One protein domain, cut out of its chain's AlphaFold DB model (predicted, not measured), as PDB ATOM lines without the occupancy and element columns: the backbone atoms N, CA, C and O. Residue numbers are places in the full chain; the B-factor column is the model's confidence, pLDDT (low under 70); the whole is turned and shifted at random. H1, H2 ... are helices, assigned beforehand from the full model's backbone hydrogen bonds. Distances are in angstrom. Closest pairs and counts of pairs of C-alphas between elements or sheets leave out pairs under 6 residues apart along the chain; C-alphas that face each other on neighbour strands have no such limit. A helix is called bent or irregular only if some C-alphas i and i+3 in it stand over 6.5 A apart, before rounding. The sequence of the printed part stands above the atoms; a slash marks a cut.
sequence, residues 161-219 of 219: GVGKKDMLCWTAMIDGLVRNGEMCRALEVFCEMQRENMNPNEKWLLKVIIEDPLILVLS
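AT A GLANCE: This is residues 161 to 219 of the 219 residues of an uncharacterized protein of Punica granatum (UniProt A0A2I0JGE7). The main part is a helical hairpin, H1 and H2 side by side and running opposite ways, and from the end of H2 the chain goes on through a short link into a looser tail made of H3 and the short H4. Residues 205 to 217 of that tail, most of H3 and the whole of H4, stick out from the rest with few contacts. You have 59 residues printed, with four named helices in the order H1, H2, H3, H4 and no named strand, and the class is all helix. By the radius of gyration of the C-alphas, 11.5 A, the whole is compact, and the C-alphas span 32 by 27 by 16 A along their three main axes.

HOW THE PARTS SIT: Start with H1, residues 167 to 179, and H2, residues 183 to 195, which form a helical hairpin over a tight link of 3 residues. They touch, and the closest C-alphas are those of Ile 174 and Ala 186, 4.9 A apart. Their lines stand at a shallow tilt of 17 degrees, and they run opposite ways. Go on to H3, residues 203 to 211, which is apart from both H1 and H2. After it comes H4, residues 213 to 217, close to H3 but not clearly touching it: the closest C-alphas, those of Ile 209 and Ile 215, are 7.3 A apart. H4 is also apart from H1 and H2. In the backbone of H1 and H2, every O i to N i+4 pair is within hydrogen-bond range. In H3 it is 3 of 5 such pairs, and in H4 it is 0 of 1, beside 1 of 2 O i to N i+3 pairs.

IN THESE COORDINATES: Find C-alpha 167 at (150.417, 138.690, 119.618); from there H1 runs 18.2 A to C-alpha 179 at (140.164, 146.733, 106.948). H2 runs 18.6 A from Met 183 to Arg 195. H3 covers 12.6 A from Lys 203 to Glu 211. H4 covers 8.1 A from Pro 213 and ends at C-alpha 217 at (142.335, 130.212, 99.584). H4 is neither bent nor irregular, but only just: C-alphas 214 and 217 are 6.1 A apart.

THE WHOLE: The two C-alphas farthest apart are those of Gly 163 and Val 217, 32.1 A. The printed part has no cut and runs to residue 219, the chain's last. The links from H1 to H2 and from H3 to H4 are tight, the link of 7 residues from H2 to H3 is short, and no link is long. The mean pLDDT of the printed part is 73.5, and the model's confidence is low, under 70, at residues 197 to 219.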
ATOM      1  N   GLY A 161     158.216 150.682 115.162       89.31
ATOM      2  CA  GLY A 161     158.801 151.224 116.395       89.31
ATOM      3  C   GLY A 161     158.509 150.424 117.675       89.31
ATOM      4  O   GLY A 161     159.086 150.713 118.730       89.31
ATOM      5  N   VAL A 162     157.627 149.416 117.637       87.12
ATOM      6  CA  VAL A 162     157.414 148.505 118.773       87.12
ATOM      7  C   VAL A 162     158.590 147.530 118.861       87.12
ATOM      8  O   VAL A 162     158.764 146.680 117.987       87.12
ATOM      9  N   GLY A 163     159.378 147.648 119.938       82.88
ATOM     10  CA  GLY A 163     160.573 146.828 120.163       82.88
ATOM     11  C   GLY A 163     160.263 145.333 120.285       82.88
ATOM     12  O   GLY A 163     160.690 144.551 119.444       82.88
ATOM     13  N   LYS A 164     159.490 144.932 121.305       82.81
ATOM     14  CA  LYS A 164     158.976 143.560 121.446       82.81
ATOM     15  C   LYS A 164     157.495 143.542 121.092       82.81
ATOM     16  O   LYS A 164     156.672 144.018 121.872       82.81
ATOM     17  N   LYS A 165     157.174 143.008 119.917       86.25
ATOM     18  CA  LYS A 165     155.797 142.848 119.448       86.25
ATOM     19  C   LYS A 165     155.186 141.617 120.105       86.25
ATOM     20  O   LYS A 165     155.758 140.530 120.050       86.25
ATOM     21  N   ASP A 166     154.050 141.788 120.763       83.88
ATOM     22  CA  ASP A 166     153.250 140.678 121.265       83.88
ATOM     23  C   ASP A 166     152.189 140.266 120.234       83.88
ATOM     24  O   ASP A 166     152.047 140.870 119.169       83.88
ATOM     25  N   MET A 167     151.445 139.199 120.529       82.25
ATOM     26  CA  MET A 167     150.417 138.690 119.618       82.25
ATOM     27  C   MET A 167     149.348 139.750 119.321       82.25
ATOM     28  O   MET A 167     148.875 139.827 118.191       82.25
ATOM     29  N   LEU A 168     148.997 140.583 120.307       83.69
ATOM     30  CA  LEU A 168     148.006 141.640 120.139       83.69
ATOM     31  C   LEU A 168     148.468 142.654 119.084       83.69
ATOM     32  O   LEU A 168     147.713 142.947 118.160       83.69
ATOM     33  N   CYS A 169     149.723 143.101 119.164       87.88
ATOM     34  CA  CYS A 169     150.334 144.010 118.198       87.88
ATOM     35  C   CYS A 169     150.298 143.447 116.766       87.88
ATOM     36  O   CYS A 169     149.842 144.128 115.848       87.88
ATOM     37  N   TRP A 170     150.691 142.183 116.570       90.19
ATOM     38  CA  TRP A 170     150.623 141.530 115.256       90.19
ATOM     39  C   TRP A 170     149.192 141.435 114.721       90.19
ATOM     40  O   TRP A 170     148.930 141.800 113.577       90.19
ATOM     41  N   THR A 171     148.248 140.985 115.553       90.44
ATOM     42  CA  THR A 171     146.848 140.834 115.126       90.44
ATOM     43  C   THR A 171     146.200 142.167 114.769       90.44
ATOM     44  O   THR A 171     145.506 142.238 113.762       90.44
ATOM     45  N   ALA A 172     146.467 143.230 115.532       91.50
ATOM     46  CA  ALA A 172     145.942 144.563 115.253       91.50
ATOM     47  C   ALA A 172     146.535 145.164 113.968       91.50
ATOM     48  O   ALA A 172     145.823 145.834 113.225       91.50
ATOM     49  N   MET A 173     147.814 144.897 113.680       94.94
ATOM     50  CA  MET A 173     148.457 145.315 112.432       94.94
ATOM     51  C   MET A 173     147.821 144.634 111.215       94.94
ATOM     52  O   MET A 173     147.463 145.302 110.248       94.94
ATOM     53  N   ILE A 174     147.650 143.310 111.272       93.75
ATOM     54  CA  ILE A 174     147.061 142.529 110.175       93.75
ATOM     55  C   ILE A 174     145.595 142.927 109.963       93.75
ATOM     56  O   ILE A 174     145.216 143.251 108.841       93.75
ATOM     57  N   ASP A 175     144.791 142.966 111.031       92.38
ATOM     58  CA  ASP A 175     143.383 143.382 110.973       92.38
ATOM     59  C   ASP A 175     143.235 144.798 110.401       92.38
ATOM     60  O   ASP A 175     142.442 145.034 109.490       92.38
ATOM     61  N   GLY A 176     144.050 145.739 110.880       93.69
ATOM     62  CA  GLY A 176     144.039 147.116 110.406       93.69
ATOM     63  C   GLY A 176     144.368 147.254 108.919       93.69
ATOM     64  O   GLY A 176     143.693 148.007 108.213       93.69
ATOM     65  N   LEU A 177     145.356 146.503 108.420       96.25
ATOM     66  CA  LEU A 177     145.703 146.472 106.995       96.25
ATOM     67  C   LEU A 177     144.570 145.885 106.150       96.25
ATOM     68  O   LEU A 177     144.208 146.472 105.131       96.25
ATOM     69  N   VAL A 178     143.968 144.775 106.590       94.44
ATOM     70  CA  VAL A 178     142.833 144.145 105.897       94.44
ATOM     71  C   VAL A 178     141.651 145.110 105.805       94.44
ATOM     72  O   VAL A 178     141.123 145.325 104.713       94.44
ATOM     73  N   ARG A 179     141.274 145.761 106.915       94.38
ATOM     74  CA  ARG A 179     140.164 146.733 106.948       94.38
ATOM     75  C   ARG A 179     140.392 147.950 106.051       94.38
ATOM     76  O   ARG A 179     139.422 148.553 105.601       94.38
ATOM     77  N   ASN A 180     141.649 148.279 105.760       95.75
ATOM     78  CA  ASN A 180     142.033 149.373 104.869       95.75
ATOM     79  C   ASN A 180     142.376 148.919 103.435       95.75
ATOM     80  O   ASN A 180     142.825 149.731 102.631       95.75
ATOM     81  N   GLY A 181     142.149 147.644 103.091       93.06
ATOM     82  CA  GLY A 181     142.348 147.112 101.736       93.06
ATOM     83  C   GLY A 181     143.799 146.777 101.366       93.06
ATOM     84  O   GLY A 181     144.080 146.439 100.218       93.06
ATOM     85  N   GLU A 182     144.725 146.811 102.322       94.00
ATOM     86  CA  GLU A 182     146.167 146.608 102.129       94.00
ATOM     87  C   GLU A 182     146.556 145.121 102.229       94.00
ATOM     88  O   GLU A 182     147.436 144.722 102.997       94.00
ATOM     89  N   MET A 183     145.875 144.271 101.454       91.56
ATOM     90  CA  MET A 183     145.943 142.809 101.597       91.56
ATOM     91  C   MET A 183     147.350 142.235 101.377       91.56
ATOM     92  O   MET A 183     147.776 141.350 102.117       91.56
ATOM     93  N   CYS A 184     148.104 142.750 100.400       93.38
ATOM     94  CA  CYS A 184     149.478 142.296 100.150       93.38
ATOM     95  C   CYS A 184     150.369 142.519 101.377       93.38
ATOM     96  O   CYS A 184     151.074 141.612 101.809       93.38
ATOM     97  N   ARG A 185     150.264 143.700 101.994       93.00
ATOM     98  CA  ARG A 185     151.022 144.051 103.199       93.00
ATOM     99  C   ARG A 185     150.562 143.232 104.402       93.00
ATOM    100  O   ARG A 185     151.386 142.832 105.215       93.00
ATOM    101  N   ALA A 186     149.262 142.950 104.512       92.81
ATOM    102  CA  ALA A 186     148.730 142.093 105.569       92.81
ATOM    103  C   ALA A 186     149.331 140.677 105.502       92.81
ATOM    104  O   ALA A 186     149.729 140.132 106.532       92.81
ATOM    105  N   LEU A 187     149.458 140.110 104.296       90.31
ATOM    106  CA  LEU A 187     150.099 138.809 104.079       90.31
ATOM    107  C   LEU A 187     151.602 138.841 104.378       90.31
ATOM    108  O   LEU A 187     152.113 137.921 105.011       90.31
ATOM    109  N   GLU A 188     152.305 139.902 103.976       92.50
ATOM    110  CA  GLU A 188     153.725 140.087 104.306       92.50
ATOM    111  C   GLU A 188     153.947 140.090 105.825       92.50
ATOM    112  O   GLU A 188     154.748 139.302 106.333       92.50
ATOM    113  N   VAL A 189     153.171 140.901 106.552       91.00
ATOM    114  CA  VAL A 189     153.218 141.003 108.020       91.00
ATOM    115  C   VAL A 189     152.849 139.670 108.683       91.00
ATOM    116  O   VAL A 189     153.480 139.265 109.657       91.00
ATOM    117  N   PHE A 190     151.864 138.942 108.155       87.56
ATOM    118  CA  PHE A 190     151.509 137.609 108.645       87.56
ATOM    119  C   PHE A 190     152.652 136.598 108.468       87.56
ATOM    120  O   PHE A 190     152.963 135.836 109.386       87.56
ATOM    121  N   CYS A 191     153.324 136.606 107.316       88.25
ATOM    122  CA  CYS A 191     154.492 135.758 107.094       88.25
ATOM    123  C   CYS A 191     155.657 136.132 108.022       88.25
ATOM    124  O   CYS A 191     156.354 135.243 108.511       88.25
ATOM    125  N   GLU A 192     155.886 137.422 108.280       89.75
ATOM    126  CA  GLU A 192     156.879 137.879 109.260       89.75
ATOM    127  C   GLU A 192     156.560 137.371 110.670       89.75
ATOM    128  O   GLU A 192     157.433 136.783 111.311       89.75
ATOM    129  N   MET A 193     155.302 137.484 111.106       85.94
ATOM    130  CA  MET A 193     154.838 136.965 112.396       85.94
ATOM    131  C   MET A 193     155.163 135.473 112.574       85.94
ATOM    132  O   MET A 193     155.639 135.063 113.634       85.94
ATOM    133  N   GLN A 194     154.923 134.655 111.542       82.06
ATOM    134  CA  GLN A 194     155.213 133.217 111.583       82.06
ATOM    135  C   GLN A 194     156.715 132.926 111.709       82.06
ATOM    136  O   GLN A 194     157.106 132.001 112.422       82.06
ATOM    137  N   ARG A 195     157.569 133.721 111.052       82.19
ATOM    138  CA  ARG A 195     159.034 133.568 111.117       82.19
ATOM    139  C   ARG A 195     159.602 133.921 112.488       82.19
ATOM    140  O   ARG A 195     160.587 133.314 112.899       82.19
ATOM    141  N   GLU A 196     158.976 134.845 113.214       76.62
ATOM    142  CA  GLU A 196     159.350 135.175 114.596       76.62
ATOM    143  C   GLU A 196     158.929 134.103 115.625       76.62
ATOM    144  O   GLU A 196     159.108 134.289 116.829       76.62
ATOM    145  N   ASN A 197     158.429 132.942 115.174       62.44
ATOM    146  CA  ASN A 197     158.110 131.778 116.008       62.44
ATOM    147  C   ASN A 197     157.074 132.070 117.112       62.44
ATOM    148  O   ASN A 197     157.020 131.390 118.142       62.44
ATOM    149  N   MET A 198     156.216 133.071 116.890       55.41
ATOM    150  CA  MET A 198     155.031 133.318 117.706       55.41
ATOM    151  C   MET A 198     154.041 132.175 117.465       55.41
ATOM    152  O   MET A 198     153.225 132.222 116.548       55.41
ATOM    153  N   ASN A 199     154.162 131.114 118.267       46.22
ATOM    154  CA  ASN A 199     153.360 129.903 118.140       46.22
ATOM    155  C   ASN A 199     151.867 130.249 118.333       46.22
ATOM    156  O   ASN A 199     151.487 130.722 119.414       46.22
ATOM    157  N   PRO A 200     151.008 130.068 117.316       49.78
ATOM    158  CA  PRO A 200     149.587 130.315 117.455       49.78
ATOM    159  C   PRO A 200     148.973 129.212 118.322       49.78
ATOM    160  O   PRO A 200     148.616 128.142 117.839       49.78
ATOM    161  N   ASN A 201     148.865 129.454 119.630       43.19
ATOM    162  CA  ASN A 201     148.148 128.555 120.539       43.19
ATOM    163  C   ASN A 201     146.721 128.314 120.012       43.19
ATOM    164  O   ASN A 201     146.120 129.240 119.478       43.19
ATOM    165  N   GLU A 202     146.156 127.118 120.214       49.97
ATOM    166  CA  GLU A 202     144.882 126.593 119.658       49.97
ATOM    167  C   GLU A 202     143.686 127.571 119.574       49.97
ATOM    168  O   GLU A 202     142.822 127.425 118.709       49.97
ATOM    169  N   LYS A 203     143.630 128.613 120.414       50.16
ATOM    170  CA  LYS A 203     142.649 129.711 120.300       50.16
ATOM    171  C   LYS A 203     142.775 130.531 119.009       50.16
ATOM    172  O   LYS A 203     141.777 131.079 118.548       50.16
ATOM    173  N   TRP A 204     143.971 130.623 118.435       55.41
ATOM    174  CA  TRP A 204     144.255 131.336 117.189       55.41
ATOM    175  C   TRP A 204     143.602 130.641 115.988       55.41
ATOM    176  O   TRP A 204     142.952 131.302 115.184       55.41
ATOM    177  N   LEU A 205     143.652 129.304 115.946       52.66
ATOM    178  CA  LEU A 205     142.939 128.497 114.949       52.66
ATOM    179  C   LEU A 205     141.419 128.695 115.057       52.66
ATOM    180  O   LEU A 205     140.749 128.873 114.048       52.66
ATOM    181  N   LEU A 206     140.872 128.745 116.274       46.19
ATOM    182  CA  LEU A 206     139.427 128.889 116.497       46.19
ATOM    183  C   LEU A 206     138.860 130.261 116.096       46.19
ATOM    184  O   LEU A 206     137.719 130.318 115.648       46.19
ATOM    185  N   LYS A 207     139.620 131.357 116.236       47.12
ATOM    186  CA  LYS A 207     139.125 132.708 115.898       47.12
ATOM    187  C   LYS A 207     139.336 133.068 114.424       47.12
ATOM    188  O   LYS A 207     138.472 133.689 113.821       47.12
ATOM    189  N   VAL A 208     140.459 132.647 113.840       52.47
ATOM    190  CA  VAL A 208     140.836 133.006 112.464       52.47
ATOM    191  C   VAL A 208     140.146 132.108 111.425       52.47
ATOM    192  O   VAL A 208     139.759 132.596 110.371       52.47
ATOM    193  N   ILE A 209     139.917 130.820 111.723       50.69
ATOM    194  CA  ILE A 209     139.309 129.870 110.766       50.69
ATOM    195  C   ILE A 209     137.775 129.967 110.733       50.69
ATOM    196  O   ILE A 209     137.164 129.648 109.715       50.69
ATOM    197  N   ILE A 210     137.131 130.400 111.823       48.44
ATOM    198  CA  ILE A 210     135.659 130.402 111.916       48.44
ATOM    199  C   ILE A 210     135.038 131.728 111.450       48.44
ATOM    200  O   ILE A 210     133.910 131.713 110.958       48.44
ATOM    201  N   GLU A 211     135.740 132.862 111.558       42.75
ATOM    202  CA  GLU A 211     135.156 134.171 111.221       42.75
ATOM    203  C   GLU A 211     135.487 134.689 109.812       42.75
ATOM    204  O   GLU A 211     134.734 135.532 109.321       42.75
ATOM    205  N   ASP A 212     136.517 134.168 109.125       47.38
ATOM    206  CA  ASP A 212     136.902 134.680 107.801       47.38
ATOM    207  C   ASP A 212     137.250 133.576 106.770       47.38
ATOM    208  O   ASP A 212     138.362 133.038 106.753       47.38
ATOM    209  N   PRO A 213     136.316 133.220 105.862       43.72
ATOM    210  CA  PRO A 213     136.529 132.205 104.825       43.72
ATOM    211  C   PRO A 213     137.627 132.545 103.806       43.72
ATOM    212  O   PRO A 213     138.013 131.682 103.020       43.72
ATOM    213  N   LEU A 214     138.125 133.787 103.780       48.88
ATOM    214  CA  LEU A 214     139.118 134.234 102.799       48.88
ATOM    215  C   LEU A 214     140.516 133.636 103.031       48.88
ATOM    216  O   LEU A 214     141.311 133.573 102.095       48.88
ATOM    217  N   ILE A 215     140.807 133.135 104.236       49.16
ATOM    218  CA  ILE A 215     142.114 132.543 104.570       49.16
ATOM    219  C   ILE A 215     142.263 131.115 104.013       49.16
ATOM    220  O   ILE A 215     143.379 130.668 103.765       49.16
ATOM    221  N   LEU A 216     141.156 130.428 103.697       45.06
ATOM    222  CA  LEU A 216     141.175 129.082 103.098       45.06
ATOM    223  C   LEU A 216     141.729 129.038 101.664       45.06
ATOM    224  O   LEU A 216     142.008 127.956 101.161       45.06
ATOM    225  N   VAL A 217     141.871 130.178 100.984       44.44
ATOM    226  CA  VAL A 217     142.335 130.212  99.584       44.44
ATOM    227  C   VAL A 217     143.868 130.270  99.482       44.44
ATOM    228  O   VAL A 217     144.411 130.097  98.395       44.44
ATOM    229  N   LEU A 218     144.582 130.489 100.593       46.09
ATOM    230  CA  LEU A 218     146.039 130.701 100.600       46.09
ATOM    231  C   LEU A 218     146.837 129.694 101.454       46.09
ATOM    232  O   LEU A 218     148.038 129.889 101.640       46.09
ATOM    233  N   SER A 219     146.201 128.626 101.945       39.12
ATOM    234  CA  SER A 219     146.855 127.476 102.598       39.12
ATOM    235  C   SER A 219     146.884 126.262 101.681       39.12
ATOM    236  O   SER A 219     147.950 125.618 101.584       39.12
TER     237      SER A 219